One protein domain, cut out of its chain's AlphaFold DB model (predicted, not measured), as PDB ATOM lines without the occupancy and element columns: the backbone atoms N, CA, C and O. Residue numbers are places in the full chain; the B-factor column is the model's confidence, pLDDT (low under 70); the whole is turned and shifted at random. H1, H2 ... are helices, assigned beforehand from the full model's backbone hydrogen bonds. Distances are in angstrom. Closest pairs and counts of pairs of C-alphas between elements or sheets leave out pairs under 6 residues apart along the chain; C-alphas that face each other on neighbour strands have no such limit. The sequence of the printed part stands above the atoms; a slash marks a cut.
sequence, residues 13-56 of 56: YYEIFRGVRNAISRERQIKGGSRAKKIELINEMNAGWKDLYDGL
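Overview. This is residues 13 to 56 of the 56 residues of an uncharacterized protein of Kuenenia stuttgartiensis (UniProt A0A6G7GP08). Two helices, H1 and H2, meet near their ends as a V, with the corner at residues 31 to 37 standing free. The opening stretch, residues 13 to 19, runs across the open side of the V as the third side of a loose triangle, and residues 47 to 56 form a tail after H2. The printed part has 44 residues, two named helices, H1 then H2, and no named strand; the class is all helix. It is loose, with a radius of gyration of the C-alphas of 11.8 A, and flat, spanning 29 by 27 by 14 A.

Along the chain. Tyr 13 has its C-alpha at (19.763, 22.916, 114.745). H1, residues 20 to 32, is 18.4 A from first to last C-alpha and begins at C-alpha 20, (13.814, 25.611, 98.140). H2, residues 35 to 46, is 15.7 A long and ends at C-alpha 46, (17.735, 23.951, 121.516).

Arrangement. H1 and H2 are close but not clearly touching; their closest C-alphas, of Ile 30 and Lys 38, are 7.0 A apart. They run opposite ways at a steep tilt of 53 degrees. In H1 and H2 every O i to N i+4 pair is within hydrogen-bond range.

Size, cuts and confidence. The two C-alphas farthest apart, of Arg 21 and Gly 55, are 30.5 A apart. The printed part has no cut, and the link from H1 to H2 is tight. Residues 55 to 56 have pLDDT under 70.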
ATOM      1  N   TYR A  13      20.583  21.837 115.305       94.94
ATOM      2  CA  TYR A  13      19.763  22.916 114.745       94.94
ATOM      3  C   TYR A  13      19.195  22.582 113.361       94.94
ATOM      4  O   TYR A  13      19.930  22.078 112.509       94.94
ATOM      5  N   TYR A  14      17.927  22.922 113.106       95.00
ATOM      6  CA  TYR A  14      17.319  22.891 111.772       95.00
ATOM      7  C   TYR A  14      16.252  23.981 111.617       95.00
ATOM      8  O   TYR A  14      15.679  24.457 112.589       95.00
ATOM      9  N   GLU A  15      15.952  24.353 110.374       95.12
ATOM     10  CA  GLU A  15      14.836  25.241 110.039       95.12
ATOM     11  C   GLU A  15      14.040  24.629 108.882       95.12
ATOM     12  O   GLU A  15      14.623  24.107 107.929       95.12
ATOM     13  N   ILE A  16      12.708  24.698 108.952       95.81
ATOM     14  CA  ILE A  16      11.816  24.182 107.907       95.81
ATOM     15  C   ILE A  16      11.330  25.342 107.042       95.81
ATOM     16  O   ILE A  16      10.779  26.324 107.535       95.81
ATOM     17  N   PHE A  17      11.469  25.190 105.727       97.25
ATOM     18  CA  PHE A  17      11.008  26.167 104.748       97.25
ATOM     19  C   PHE A  17      10.071  25.525 103.735       97.25
ATOM     20  O   PHE A  17      10.326  24.433 103.242       97.25
ATOM     21  N   ARG A  18       9.020  26.256 103.347       96.69
ATOM     22  CA  ARG A  18       8.074  25.813 102.306       96.69
ATOM     23  C   ARG A  18       8.657  25.829 100.889       96.69
ATOM     24  O   ARG A  18       8.066  25.253  99.987       96.69
ATOM     25  N   GLY A  19       9.779  26.517 100.669       97.69
ATOM     26  CA  GLY A  19      10.349  26.717  99.338       97.69
ATOM     27  C   GLY A  19      11.865  26.583  99.324       97.69
ATOM     28  O   GLY A  19      12.557  27.147 100.172       97.69
ATOM     29  N   VAL A  20      12.378  25.896  98.300       97.75
ATOM     30  CA  VAL A  20      13.814  25.611  98.140       97.75
ATOM     31  C   VAL A  20      14.667  26.882  98.091       97.75
ATOM     32  O   VAL A  20      15.738  26.933  98.684       97.75
ATOM     33  N   ARG A  21      14.174  27.959  97.459       98.19
ATOM     34  CA  ARG A  21      14.895  29.241  97.384       98.19
ATOM     35  C   ARG A  21      15.090  29.881  98.762       98.19
ATOM     36  O   ARG A  21      16.161  30.422  99.027       98.19
ATOM     37  N   ASN A  22      14.093  29.774  99.644       98.12
ATOM     38  CA  ASN A  22      14.174  30.306 101.006       98.12
ATOM     39  C   ASN A  22      15.171  29.494 101.839       98.12
ATOM     40  O   ASN A  22      16.026  30.084 102.496       98.12
ATOM     41  N   ALA A  23      15.122  28.162 101.723       98.12
ATOM     42  CA  ALA A  23      16.075  27.271 102.378       98.12
ATOM     43  C   ALA A  23      17.523  27.577 101.957       98.12
ATOM     44  O   ALA A  23      18.376  27.792 102.814       98.12
ATOM     45  N   ILE A  24      17.788  27.696 100.650       98.25
ATOM     46  CA  ILE A  24      19.126  28.011 100.118       98.25
ATOM     47  C   ILE A  24      19.607  29.387 100.594       98.25
ATOM     48  O   ILE A  24      20.767  29.547 100.978       98.25
ATOM     49  N   SER A  25      18.736  30.400 100.567       98.25
ATOM     50  CA  SER A  25      19.086  31.750 101.025       98.25
ATOM     51  C   SER A  25      19.463  31.755 102.511       98.25
ATOM     52  O   SER A  25      20.509  32.291 102.892       98.25
ATOM     53  N   ARG A  26      18.666  31.077 103.346       97.69
ATOM     54  CA  ARG A  26      18.935  30.953 104.779       97.69
ATOM     55  C   ARG A  26      20.214  30.174 105.057       97.69
ATOM     56  O   ARG A  26      21.023  30.610 105.872       97.69
ATOM     57  N   GLU A  27      20.432  29.066 104.358       97.75
ATOM     58  CA  GLU A  27      21.649  28.267 104.484       97.75
ATOM     59  C   GLU A  27      22.898  29.118 104.208       97.75
ATOM     60  O   GLU A  27      23.853  29.094 104.989       97.75
ATOM     61  N   ARG A  28      22.874  29.927 103.139       97.81
ATOM     62  CA  ARG A  28      23.959  30.867 102.815       97.81
ATOM     63  C   ARG A  28      24.172  31.889 103.932       97.81
ATOM     64  O   ARG A  28      25.314  32.108 104.335       97.81
ATOM     65  N   GLN A  29      23.092  32.465 104.464       97.12
ATOM     66  CA  GLN A  29      23.157  33.424 105.569       97.12
ATOM     67  C   GLN A  29      23.767  32.806 106.834       97.12
ATOM     68  O   GLN A  29      24.628  33.418 107.461       97.12
ATOM     69  N   ILE A  30      23.352  31.591 107.207       96.56
ATOM     70  CA  ILE A  30      23.889  30.889 108.375       96.56
ATOM     71  C   ILE A  30      25.361  30.556 108.141       96.56
ATOM     72  O   ILE A  30      26.189  30.845 109.000       96.56
ATOM     73  N   LYS A  31      25.727  29.997 106.980       95.19
ATOM     74  CA  LYS A  31      27.116  29.624 106.670       95.19
ATOM     75  C   LYS A  31      28.066  30.820 106.746       95.19
ATOM     76  O   LYS A  31      29.108  30.683 107.386       95.19
ATOM     77  N   GLY A  32      27.675  31.965 106.178       96.81
ATOM     78  CA  GLY A  32      28.446  33.214 106.213       96.81
ATOM     79  C   GLY A  32      28.336  34.021 107.514       96.81
ATOM     80  O   GLY A  32      29.082  34.977 107.697       96.81
ATOM     81  N   GLY A  33      27.422  33.664 108.420       95.19
ATOM     82  CA  GLY A  33      27.227  34.351 109.696       95.19
ATOM     83  C   GLY A  33      28.305  34.048 110.742       95.19
ATOM     84  O   GLY A  33      29.017  33.039 110.673       95.19
ATOM     85  N   SER A  34      28.387  34.912 111.760       97.50
ATOM     86  CA  SER A  34      29.319  34.749 112.881       97.50
ATOM     87  C   SER A  34      28.998  33.508 113.721       97.50
ATOM     88  O   SER A  34      27.860  33.030 113.776       97.50
ATOM     89  N   ARG A  35      30.010  32.986 114.422       95.94
ATOM     90  CA  ARG A  35      29.812  31.877 115.367       95.94
ATOM     91  C   ARG A  35      28.864  32.262 116.509       95.94
ATOM     92  O   ARG A  35      28.049  31.430 116.887       95.94
ATOM     93  N   ALA A  36      28.927  33.504 116.994       97.62
ATOM     94  CA  ALA A  36      28.021  34.012 118.027       97.62
ATOM     95  C   ALA A  36      26.555  33.921 117.581       97.62
ATOM     96  O   ALA A  36      25.738  33.327 118.274       97.62
ATOM     97  N   LYS A  37      26.255  34.359 116.352       96.69
ATOM     98  CA  LYS A  37      24.897  34.287 115.802       96.69
ATOM     99  C   LYS A  37      24.394  32.852 115.645       96.69
ATOM    100  O   LYS A  37      23.224  32.579 115.866       96.69
ATOM    101  N   LYS A  38      25.272  31.911 115.277       95.38
ATOM    102  CA  LYS A  38      24.922  30.478 115.242       95.38
ATOM    103  C   LYS A  38      24.580  29.952 116.637       95.38
ATOM    104  O   LYS A  38      23.622  29.205 116.765       95.38
ATOM    105  N   ILE A  39      25.349  30.340 117.655       96.69
ATOM    106  CA  ILE A  39      25.113  29.946 119.054       96.69
ATOM    107  C   ILE A  39      23.784  30.510 119.561       96.69
ATOM    108  O   ILE A  39      23.034  29.776 120.187       96.69
ATOM    109  N   GLU A  40      23.469  31.769 119.257       97.38
ATOM    110  CA  GLU A  40      22.180  32.381 119.607       97.38
ATOM    111  C   GLU A  40      21.006  31.606 119.000       97.38
ATOM    112  O   GLU A  40      20.108  31.208 119.732       97.38
ATOM    113  N   LEU A  41      21.063  31.301 117.697       96.81
ATOM    114  CA  LEU A  41      20.033  30.508 117.012       96.81
ATOM    115  C   LEU A  41      19.876  29.106 117.621       96.81
ATOM    116  O   LEU A  41      18.758  28.638 117.835       96.81
ATOM    117  N   ILE A  42      20.995  28.437 117.924       96.88
ATOM    118  CA  ILE A  42      20.969  27.133 118.597       96.88
ATOM    119  C   ILE A  42      20.331  27.268 119.976       96.88
ATOM    120  O   ILE A  42      19.474  26.464 120.308       96.88
ATOM    121  N   ASN A  43      20.702  28.275 120.766       97.31
ATOM    122  CA  ASN A  43      20.170  28.448 122.115       97.31
ATOM    123  C   ASN A  43      18.680  28.809 122.121       97.31
ATOM    124  O   ASN A  43      17.965  28.381 123.022       97.31
ATOM    125  N   GLU A  44      18.208  29.553 121.122       97.06
ATOM    126  CA  GLU A  44      16.790  29.882 120.955       97.06
ATOM    127  C   GLU A  44      15.944  28.629 120.679       97.06
ATOM    128  O   GLU A  44      14.863  28.474 121.240       97.06
ATOM    129  N   MET A  45      16.452  27.702 119.858       96.25
ATOM    130  CA  MET A  45      15.717  26.497 119.454       96.25
ATOM    131  C   MET A  45      15.967  25.279 120.362       96.25
ATOM    132  O   MET A  45      15.090  24.445 120.569       96.25
ATOM    133  N   ASN A  46      17.191  25.136 120.860       96.12
ATOM    134  CA  ASN A  46      17.735  23.951 121.516       96.12
ATOM    135  C   ASN A  46      18.831  24.355 122.522       96.12
ATOM    136  O   ASN A  46      20.000  23.989 122.389       96.12
ATOM    137  N   ALA A  47      18.446  25.098 123.565       94.69
ATOM    138  CA  ALA A  47      19.344  25.529 124.645       94.69
ATOM    139  C   ALA A  47      20.116  24.380 125.322       94.69
ATOM    140  O   ALA A  47      21.181  24.601 125.893       94.69
ATOM    141  N   GLY A  48      19.592  23.153 125.260       94.00
ATOM    142  CA  GLY A  48      20.241  21.962 125.805       94.00
ATOM    143  C   GLY A  48      21.283  21.326 124.885       94.00
ATOM    144  O   GLY A  48      21.887  20.340 125.295       94.00
ATOM    145  N   TRP A  49      21.469  21.841 123.663       94.19
ATOM    146  CA  TRP A  49      22.394  21.298 122.660       94.19
ATOM    147  C   TRP A  49      22.215  19.791 122.433       94.19
ATOM    148  O   TRP A  49      23.176  19.072 122.172       94.19
ATOM    149  N   LYS A  50      20.975  19.305 122.548       92.62
ATOM    150  CA  LYS A  50      20.664  17.889 122.355       92.62
ATOM    151  C   LYS A  50      20.813  17.537 120.882       92.62
ATOM    152  O   LYS A  50      20.410  18.331 120.029       92.62
ATOM    153  N   ASP A  51      21.363  16.368 120.585       92.06
ATOM    154  CA  ASP A  51      21.373  15.877 119.214       92.06
ATOM    155  C   ASP A  51      19.933  15.577 118.785       92.06
ATOM    156  O   ASP A  51      19.201  14.852 119.457       92.06
ATOM    157  N   LEU A  52      19.496  16.201 117.695       90.06
ATOM    158  CA  LEU A  52      18.114  16.132 117.223       90.06
ATOM    159  C   LEU A  52      17.822  14.840 116.457       90.06
ATOM    160  O   LEU A  52      16.675  14.604 116.087       90.06
ATOM    161  N   TYR A  53      18.851  14.027 116.215       85.94
ATOM    162  CA  TYR A  53      18.745  12.711 115.588       85.94
ATOM    163  C   TYR A  53      19.126  11.573 116.538       85.94
ATOM    164  O   TYR A  53      19.258  10.438 116.092       85.94
ATOM    165  N   ASP A  54      19.315  11.852 117.832       80.19
ATOM    166  CA  ASP A  54      19.631  10.799 118.794       80.19
ATOM    167  C   ASP A  54      18.495   9.761 118.835       80.19
ATOM    168  O   ASP A  54      17.348  10.092 119.144       80.19
ATOM    169  N   GLY A  55      18.804   8.511 118.481       67.19
ATOM    170  CA  GLY A  55      17.850   7.396 118.473       67.19
ATOM    171  C   GLY A  55      16.992   7.214 117.209       67.19
ATOM    172  O   GLY A  55      16.079   6.387 117.250       67.19
ATOM    173  N   LEU A  56      17.265   7.941 116.115       65.44
ATOM    174  CA  LEU A  56      16.711   7.685 114.769       65.44
ATOM    175  C   LEU A  56      17.674   6.849 113.916       65.44
ATOM    176  O   LEU A  56      17.170   5.982 113.166       65.44
TER     177      LEU A  56